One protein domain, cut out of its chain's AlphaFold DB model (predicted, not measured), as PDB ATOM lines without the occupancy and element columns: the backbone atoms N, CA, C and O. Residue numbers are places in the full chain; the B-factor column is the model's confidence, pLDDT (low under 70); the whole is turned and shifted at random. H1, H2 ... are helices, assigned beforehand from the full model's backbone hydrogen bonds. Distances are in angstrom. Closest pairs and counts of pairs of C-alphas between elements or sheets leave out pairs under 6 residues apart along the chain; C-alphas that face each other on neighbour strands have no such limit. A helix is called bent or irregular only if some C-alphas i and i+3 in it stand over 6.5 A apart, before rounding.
ATOM      1  N   ALA A 146     198.751  85.759 126.347       98.06
ATOM      2  CA  ALA A 146     197.541  86.549 126.555       98.06
ATOM      3  C   ALA A 146     196.740  86.070 127.780       98.06
ATOM      4  O   ALA A 146     196.284  86.881 128.579       98.06
ATOM      5  N   VAL A 147     196.656  84.752 128.000       97.19
ATOM      6  CA  VAL A 147     195.970  84.165 129.166       97.19
ATOM      7  C   VAL A 147     196.668  84.538 130.476       97.19
ATOM      8  O   VAL A 147     196.009  84.878 131.456       97.19
ATOM      9  N   ALA A 148     198.004  84.523 130.507       96.50
ATOM     10  CA  ALA A 148     198.748  84.943 131.694       96.50
ATOM     11  C   ALA A 148     198.551  86.443 131.976       96.50
ATOM     12  O   ALA A 148     198.318  86.827 133.119       96.50
ATOM     13  N   CYS A 149     198.566  87.278 130.932       97.94
ATOM     14  CA  CYS A 149     198.284  88.708 131.051       97.94
ATOM     15  C   CYS A 149     196.872  88.971 131.598       97.94
ATOM     16  O   CYS A 149     196.708  89.761 132.529       97.94
ATOM     17  N   ALA A 150     195.872  88.247 131.085       98.12
ATOM     18  CA  ALA A 150     194.501  88.292 131.581       98.12
ATOM     19  C   ALA A 150     194.430  87.968 133.080       98.12
ATOM     20  O   ALA A 150     193.748  88.663 133.821       98.12
ATOM     21  N   TYR A 151     195.178  86.970 133.562       97.88
ATOM     22  CA  TYR A 151     195.203  86.624 134.990       97.88
ATOM     23  C   TYR A 151     195.751  87.763 135.855       97.88
ATOM     24  O   TYR A 151     195.229  88.006 136.944       97.88
ATOM     25  N   PHE A 152     196.782  88.472 135.388       97.94
ATOM     26  CA  PHE A 152     197.348  89.609 136.118       97.94
ATOM     27  C   PHE A 152     196.314  90.721 136.286       97.94
ATOM     28  O   PHE A 152     196.060  91.166 137.410       97.94
ATOM     29  N   PHE A 153     195.671  91.113 135.188       98.25
ATOM     30  CA  PHE A 153     194.649  92.152 135.198       98.25
ATOM     31  C   PHE A 153     193.405  91.726 135.976       98.25
ATOM     32  O   PHE A 153     192.907  92.482 136.805       98.25
ATOM     33  N   ASP A 154     192.926  90.501 135.789       97.94
ATOM     34  CA  ASP A 154     191.707  90.043 136.450       97.94
ATOM     35  C   ASP A 154     191.883  89.897 137.960       97.94
ATOM     36  O   ASP A 154     190.958  90.188 138.709       97.94
ATOM     37  N   LYS A 155     193.080  89.533 138.440       98.00
ATOM     38  CA  LYS A 155     193.349  89.543 139.884       98.00
ATOM     39  C   LYS A 155     193.181  90.945 140.470       98.00
ATOM     40  O   LYS A 155     192.621  91.078 141.557       98.00
ATOM     41  N   TYR A 156     193.634  91.985 139.766       97.81
ATOM     42  CA  TYR A 156     193.400  93.369 140.179       97.81
ATOM     43  C   TYR A 156     191.905  93.694 140.243       97.81
ATOM     44  O   TYR A 156     191.436  94.169 141.278       97.81
ATOM     45  N   TRP A 157     191.157  93.390 139.178       97.56
ATOM     46  CA  TRP A 157     189.713  93.624 139.132       97.56
ATOM     47  C   TRP A 157     188.986  92.886 140.261       97.56
ATOM     48  O   TRP A 157     188.228  93.496 141.013       97.56
ATOM     49  N   VAL A 158     189.298  91.612 140.486       97.56
ATOM     50  CA  VAL A 158     188.675  90.805 141.541       97.56
ATOM     51  C   VAL A 158     188.987  91.362 142.931       97.56
ATOM     52  O   VAL A 158     188.086  91.533 143.753       97.56
ATOM     53  N   ILE A 159     190.257  91.663 143.221       96.69
ATOM     54  CA  ILE A 159     190.675  92.086 144.562       96.69
ATOM     55  C   ILE A 159     190.221  93.514 144.873       96.69
ATOM     56  O   ILE A 159     189.736  93.757 145.982       96.69
ATOM     57  N   TYR A 160     190.352  94.443 143.923       95.88
ATOM     58  CA  TYR A 160     190.159  95.877 144.163       95.88
ATOM     59  C   TYR A 160     188.833  96.423 143.642       95.88
ATOM     60  O   TYR A 160     188.285  97.325 144.264       95.88
ATOM     61  N   GLN A 161     188.309  95.875 142.546       95.25
ATOM     62  CA  GLN A 161     187.059  96.329 141.922       95.25
ATOM     63  C   GLN A 161     185.877  95.395 142.205       95.25
ATOM     64  O   GLN A 161     184.746  95.715 141.860       95.25
ATOM     65  N   LYS A 162     186.125  94.251 142.860       95.19
ATOM     66  CA  LYS A 162     185.110  93.260 143.256       95.19
ATOM     67  C   LYS A 162     184.274  92.723 142.086       95.19
ATOM     68  O   LYS A 162     183.151  92.278 142.295       95.19
ATOM     69  N   LYS A 163     184.853  92.699 140.883       95.00
ATOM     70  CA  LYS A 163     184.279  92.093 139.676       95.00
ATOM     71  C   LYS A 163     185.359  91.395 138.851       95.00
ATOM     72  O   LYS A 163     186.541  91.665 139.042       95.00
ATOM     73  N   SER A 164     184.972  90.470 137.977       96.25
ATOM     74  CA  SER A 164     185.879  89.831 137.016       96.25
ATOM     75  C   SER A 164     185.601  90.412 135.635       96.25
ATOM     76  O   SER A 164     184.444  90.526 135.244       96.25
ATOM     77  N   MET A 165     186.662  90.774 134.915       97.06
ATOM     78  CA  MET A 165     186.600  91.320 133.554       97.06
ATOM     79  C   MET A 165     187.196  90.370 132.516       97.06
ATOM     80  O   MET A 165     186.921  90.519 131.332       97.06
ATOM     81  N   TYR A 166     187.990  89.385 132.941       96.81
ATOM     82  CA  TYR A 166     188.632  88.414 132.047       96.81
ATOM     83  C   TYR A 166     188.218  86.966 132.332       96.81
ATOM     84  O   TYR A 166     188.792  86.033 131.773       96.81
ATOM     85  N   ASN A 167     187.241  86.761 133.223       96.06
ATOM     86  CA  ASN A 167     186.697  85.447 133.565       96.06
ATOM     87  C   ASN A 167     187.759  84.434 134.056       96.06
ATOM     88  O   ASN A 167     187.620  83.220 133.860       96.06
ATOM     89  N   SER A 168     188.823  84.913 134.705       95.56
ATOM     90  CA  SER A 168     189.935  84.074 135.166       95.56
ATOM     91  C   SER A 168     189.536  83.203 136.371       95.56
ATOM     92  O   SER A 168     188.495  83.434 136.992       95.56
ATOM     93  N   PRO A 169     190.374  82.236 136.796       96.25
ATOM     94  CA  PRO A 169     190.140  81.477 138.024       96.25
ATOM     95  C   PRO A 169     189.961  82.337 139.284       96.25
ATOM     96  O   PRO A 169     189.346  81.874 140.241       96.25
ATOM     97  N   PHE A 170     190.435  83.590 139.308       96.38
ATOM     98  CA  PHE A 170     190.248  84.482 140.459       96.38
ATOM     99  C   PHE A 170     188.781  84.854 140.705       96.38
ATOM    100  O   PHE A 170     188.431  85.157 141.843       96.38
ATOM    101  N   LYS A 171     187.893  84.729 139.704       94.88
ATOM    102  CA  LYS A 171     186.441  84.934 139.868       94.88
ATOM    103  C   LYS A 171     185.823  84.079 140.975       94.88
ATOM    104  O   LYS A 171     184.801  84.447 141.536       94.88
ATOM    105  N   GLN A 172     186.453  82.957 141.338       95.00
ATOM    106  CA  GLN A 172     186.002  82.112 142.446       95.00
ATOM    107  C   GLN A 172     186.046  82.817 143.814       95.00
ATOM    108  O   GLN A 172     185.402  82.353 144.751       95.00
ATOM    109  N   TRP A 173     186.807  83.911 143.937       94.62
ATOM    110  CA  TRP A 173     186.878  84.749 145.138       94.62
ATOM    111  C   TRP A 173     185.751  85.781 145.217       94.62
ATOM    112  O   TRP A 173     185.612  86.461 146.233       94.62
ATOM    113  N   LEU A 174     184.960  85.914 144.154       92.88
ATOM    114  CA  LEU A 174     183.776  86.754 144.138       92.88
ATOM    115  C   LEU A 174     182.557  85.940 144.590       92.88
ATOM    116  O   LEU A 174     182.470  84.742 144.301       92.88
ATOM    117  N   PRO A 175     181.563  86.583 145.228       89.06
ATOM    118  CA  PRO A 175     180.244  85.975 145.409       89.06
ATOM    119  C   PRO A 175     179.630  85.563 144.062       89.06
ATOM    120  O   PRO A 175     179.009  84.513 143.928       89.06
ATOM    121  N   GLN A 176     179.865  86.404 143.056       85.88
ATOM    122  CA  GLN A 176     179.397  86.306 141.682       85.88
ATOM    123  C   GLN A 176     180.540  85.782 140.804       85.88
ATOM    124  O   GLN A 176     181.455  86.517 140.441       85.88
ATOM    125  N   LYS A 177     180.526  84.480 140.507       90.81
ATOM    126  CA  LYS A 177     181.676  83.751 139.939       90.81
ATOM    127  C   LYS A 177     181.793  83.865 138.412       90.81
ATOM    128  O   LYS A 177     181.942  82.851 137.734       90.81
ATOM    129  N   GLY A 178     181.743  85.080 137.872       92.88
ATOM    130  CA  GLY A 178     181.799  85.325 136.429       92.88
ATOM    131  C   GLY A 178     181.870  86.804 136.066       92.88
ATOM    132  O   GLY A 178     181.965  87.663 136.942       92.88
ATOM    133  N   VAL A 179     181.824  87.081 134.762       96.12
ATOM    134  CA  VAL A 179     181.672  88.438 134.219       96.12
ATOM    135  C   VAL A 179     180.187  88.785 134.193       96.12
ATOM    136  O   VAL A 179     179.375  87.990 133.712       96.12
ATOM    137  N   LEU A 180     179.820  89.954 134.717       94.88
ATOM    138  CA  LEU A 180     178.432  90.408 134.712       94.88
ATOM    139  C   LEU A 180     177.983  90.765 133.290       94.88
ATOM    140  O   LEU A 180     178.745  91.348 132.519       94.88
ATOM    141  N   LYS A 181     176.723  90.467 132.947       95.00
ATOM    142  CA  LYS A 181     176.149  90.830 131.634       95.00
ATOM    143  C   LYS A 181     176.269  92.328 131.327       95.00
ATOM    144  O   LYS A 181     176.511  92.691 130.181       95.00
ATOM    145  N   GLU A 182     176.128  93.188 132.337       94.31
ATOM    146  CA  GLU A 182     176.268  94.649 132.205       94.31
ATOM    147  C   GLU A 182     177.700  95.098 131.865       94.31
ATOM    148  O   GLU A 182     177.883  96.080 131.150       94.31
ATOM    149  N   ASP A 183     178.706  94.331 132.292       96.06
ATOM    150  CA  ASP A 183     180.125  94.597 132.040       96.06
ATOM    151  C   ASP A 183     180.620  93.993 130.716       96.06
ATOM    152  O   ASP A 183     181.777  94.194 130.337       96.06
ATOM    153  N   LYS A 184     179.769  93.252 129.992       95.38
ATOM    154  CA  LYS A 184     180.168  92.479 128.808       95.38
ATOM    155  C   LYS A 184     180.918  93.328 127.784       95.38
ATOM    156  O   LYS A 184     181.980  92.934 127.318       95.38
ATOM    157  N   THR A 185     180.387  94.498 127.444       97.00
ATOM    158  CA  THR A 185     180.996  95.371 126.432       97.00
ATOM    159  C   THR A 185     182.405  95.810 126.835       97.00
ATOM    160  O   THR A 185     183.309  95.809 126.002       97.00
ATOM    161  N   GLU A 186     182.612  96.160 128.107       97.62
ATOM    162  CA  GLU A 186     183.929  96.547 128.626       97.62
ATOM    163  C   GLU A 186     184.875  95.335 128.667       97.62
ATOM    164  O   GLU A 186     186.011  95.422 128.200       97.62
ATOM    165  N   SER A 187     184.390  94.180 129.130       97.75
ATOM    166  CA  SER A 187     185.136  92.915 129.131       97.75
ATOM    167  C   SER A 187     185.597  92.518 127.726       97.75
ATOM    168  O   SER A 187     186.774  92.220 127.528       97.75
ATOM    169  N   ASP A 188     184.720  92.589 126.724       98.06
ATOM    170  CA  ASP A 188     185.041  92.250 125.336       98.06
ATOM    171  C   ASP A 188     186.152  93.149 124.768       98.06
ATOM    172  O   ASP A 188     187.033  92.667 124.051       98.06
ATOM    173  N   ILE A 189     186.138  94.447 125.097       97.81
ATOM    174  CA  ILE A 189     187.183  95.400 124.691       97.81
ATOM    175  C   ILE A 189     188.528  95.005 125.310       97.81
ATOM    176  O   ILE A 189     189.525  94.906 124.590       97.81
ATOM    177  N   LEU A 190     188.541  94.731 126.616       97.56
ATOM    178  CA  LEU A 190     189.739  94.336 127.355       97.56
ATOM    179  C   LEU A 190     190.310  92.996 126.860       97.56
ATOM    180  O   LEU A 190     191.510  92.874 126.625       97.56
ATOM    181  N   MET A 191     189.454  91.997 126.624       97.94
ATOM    182  CA  MET A 191     189.849  90.692 126.079       97.94
ATOM    183  C   MET A 191     190.458  90.841 124.682       97.94
ATOM    184  O   MET A 191     191.525  90.286 124.398       97.94
ATOM    185  N   LYS A 192     189.825  91.646 123.820       98.00
ATOM    186  CA  LYS A 192     190.305  91.904 122.460       98.00
ATOM    187  C   LYS A 192     191.655  92.620 122.442       98.00
ATOM    188  O   LYS A 192     192.470  92.334 121.566       98.00
ATOM    189  N   GLU A 193     191.916  93.524 123.386       97.94
ATOM    190  CA  GLU A 193     193.180  94.268 123.464       97.94
ATOM    191  C   GLU A 193     194.406  93.350 123.597       97.94
ATOM    192  O   GLU A 193     195.446  93.600 122.977       97.94
ATOM    193  N   ILE A 194     194.264  92.264 124.357       97.75
ATOM    194  CA  ILE A 194     195.292  91.230 124.541       97.75
ATOM    195  C   ILE A 194     195.130  90.044 123.578       97.75
ATOM    196  O   ILE A 194     195.829  89.043 123.711       97.75
ATOM    197  N   GLY A 195     194.238  90.145 122.590       97.31
ATOM    198  CA  GLY A 195     194.048  89.127 121.555       97.31
ATOM    199  C   GLY A 195     193.288  87.876 122.004       97.31
ATOM    200  O   GLY A 195     193.396  86.840 121.350       97.31
ATOM    201  N   LEU A 196     192.528  87.943 123.102       97.69
ATOM    202  CA  LEU A 196     191.625  86.870 123.519       97.69
ATOM    203  C   LEU A 196     190.235  87.033 122.896       97.69
ATOM    204  O   LEU A 196     189.806  88.129 122.534       97.69
ATOM    205  N   SER A 197     189.522  85.912 122.778       97.06
ATOM    206  CA  SER A 197     188.114  85.923 122.374       97.06
ATOM    207  C   SER A 197     187.226  86.442 123.511       97.06
ATOM    208  O   SER A 197     187.540  86.175 124.672       97.06
ATOM    209  N   PRO A 198     186.117  87.134 123.198       96.19
ATOM    210  CA  PRO A 198     185.082  87.492 124.165       96.19
ATOM    211  C   PRO A 198     184.645  86.327 125.055       96.19
ATOM    212  O   PRO A 198     184.642  85.171 124.622       96.19
ATOM    213  N   VAL A 199     184.214  86.641 126.278       92.62
ATOM    214  CA  VAL A 199     183.589  85.651 127.162       92.62
ATOM    215  C   VAL A 199     182.250  85.222 126.546       92.62
ATOM    216  O   VAL A 199     181.458  86.098 126.182       92.62
ATOM    217  N   PRO A 200     181.980  83.911 126.391       93.31
ATOM    218  CA  PRO A 200     180.721  83.440 125.822       93.31
ATOM    219  C   PRO A 200     179.508  83.894 126.639       93.31
ATOM    220  O   PRO A 200     179.542  83.848 127.866       93.31
ATOM    221  N   ASP A 201     178.401  84.231 125.971       92.31
ATOM    222  CA  ASP A 201     177.171  84.703 126.632       92.31
ATOM    223  C   ASP A 201     176.629  83.721 127.682       92.31
ATOM    224  O   ASP A 201     176.068  84.138 128.692       92.31
ATOM    225  N   ILE A 202     176.830  82.416 127.464       91.50
ATOM    226  CA  ILE A 202     176.421  81.352 128.392       91.50
ATOM    227  C   ILE A 202     177.230  81.342 129.699       91.50
ATOM    228  O   ILE A 202     176.776  80.789 130.697       91.50
ATOM    229  N   GLU A 203     178.419  81.946 129.703       90.25
ATOM    230  CA  GLU A 203     179.275  82.076 130.884       90.25
ATOM    231  C   GLU A 203     179.065  83.407 131.623       90.25
ATOM    232  O   GLU A 203     179.623  83.604 132.706       90.25
ATOM    233  N   LEU A 204     178.269  84.324 131.058       93.56
ATOM    234  CA  LEU A 204     177.936  85.590 131.701       93.56
ATOM    235  C   LEU A 204     176.920  85.378 132.818       93.56
ATOM    236  O   LEU A 204     175.966  84.608 132.699       93.56
ATOM    237  N   ILE A 205     177.095  86.133 133.894       93.00
ATOM    238  CA  ILE A 205     176.228  86.079 135.067       93.00
ATOM    239  C   ILE A 205     175.342  87.320 135.152       93.00
ATOM    240  O   ILE A 205     175.736  88.430 134.787       93.00
ATOM    241  N   GLU A 206     174.117  87.135 135.629       89.44
ATOM    242  CA  GLU A 206     173.226  88.255 135.925       89.44
ATOM    243  C   GLU A 206     173.593  88.885 137.264       89.44
ATOM    244  O   GLU A 206     174.031  88.201 138.191       89.44
ATOM    245  N   ASN A 207     173.396  90.195 137.367       78.69
ATOM    246  CA  ASN A 207     173.538  90.888 138.631       78.69
ATOM    247  C   ASN A 207     172.306  90.567 139.504       78.69
ATOM    248  O   ASN A 207     171.195  90.972 139.153       78.69
ATOM    249  N   PRO A 208     172.457  89.864 140.643       67.75
ATOM    250  CA  PRO A 208     171.320  89.480 141.480       67.75
ATOM    251  C   PRO A 208     170.599  90.687 142.096       67.75
ATOM    252  O   PRO A 208     169.462  90.550 142.522       67.75
ATOM    253  N   SER A 209     171.212  91.877 142.096       66.31
ATOM    254  CA  SER A 209     170.559  93.132 142.506       66.31
ATOM    255  C   SER A 209     169.476  93.603 141.525       66.31
ATOM    256  O   SER A 209     168.668  94.458 141.874       66.31
ATOM    257  N   ILE A 210     169.490  93.090 140.289       55.50
ATOM    258  CA  ILE A 210     168.559  93.447 139.208       55.50
ATOM    259  C   ILE A 210     167.430  92.407 139.094       55.50
ATOM    260  O   ILE A 210     166.349  92.714 138.593       55.50
ATOM    261  N   ILE A 211     167.637  91.198 139.624       53.03
ATOM    262  CA  ILE A 211     166.593  90.178 139.759       53.03
ATOM    263  C   ILE A 211     165.787  90.529 141.016       53.03
ATOM    264  O   ILE A 211     166.107  90.102 142.122       53.03
ATOM    265  N   GLY A 212     164.818  91.425 140.842       48.06
ATOM    266  CA  GLY A 212     164.056  92.049 141.917       48.06
ATOM    267  C   GLY A 212     163.320  91.095 142.863       48.06
ATOM    268  O   GLY A 212     163.035  89.939 142.545       48.06
ATOM    269  N   HIS A 213     163.013  91.666 144.031       38.56
ATOM    270  CA  HIS A 213     161.869  91.325 144.875       38.56
ATOM    271  C   HIS A 213     160.563  91.200 144.083       38.56
ATOM    272  O   HIS A 213     160.386  91.974 143.113       38.56
TER     273      HIS A 213
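Overview. This is residues 146 to 213 of the 213 residues of an uncharacterized protein of Prevotella sp. tc2-28 (UniProt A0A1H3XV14). Two longer helices, H1 and H3, make an open V, nearest to each other where H1 begins and H3 ends, with the short helix H2 packed on the side of H1 and residues 164 to 167 of the H1 to H2 link reaching into the mouth of the V. After H3 the chain folds back along it with residues 195 to 204, and then a tail, residues 208 to 213, sticks out from the body and makes much of the length. The printed part has 68 residues with three named helices, in the order H1, H2, H3, and no named strand; its class is all helix, with 34 residues in the named helices. It is compact, with a radius of gyration of the C-alphas of 11.5 A, yet elongated in outline, spanning 40 by 22 by 16 A.

Arrangement. The longest helix is H1, residues 146 to 161. It touches H2, residues 169 to 173, with its residues 151 to 158 alone; the closest C-alphas are those of Lys 155 and Phe 170, 6.0 A apart. H1 and H3, residues 181 to 193, are close but not clearly touching: their closest C-alphas, those of Ala 150 and Met 191, are 7.6 A apart. The two run opposite ways at a steep tilt of 40 degrees. H3 is irregular, with C-alphas 182 and 185 7.5 A apart, and its line is a rough one. H2 and H3 are apart. In H1 every O i to N i+4 pair is within hydrogen-bond range; in H3 it is 7 of 9, and in H2 0 of 1, where 2 of 2 O i to N i+3 pairs are within range.

Along the chain. H1 begins at C-alpha 146, at (197.541, 86.549, 126.555), and measures 21.0 A to C-alpha 161, at (187.059, 96.329, 141.922). H3 measures 19.2 A from first to last C-alpha and ends at C-alpha 193, at (193.180, 94.268, 123.464). H2 is 8.5 A long; it is neither bent nor irregular, but only just: C-alphas 169 and 172 are 6.1 A apart.

Size, cuts and confidence. The C-alphas farthest apart are those of Ala 146 and His 213, 40.4 A, and His 213 is the chain's last residue. The links H1 to H2 and H2 to H3 are short, with 7 residues each. Residues 194 to 213 hold no named element, and their C-alphas lie 8 to 25 A from the mean of all C-alphas. The printed part has no cut. Its mean pLDDT is 91.8, and residues 208 to 213 of the model are under 70.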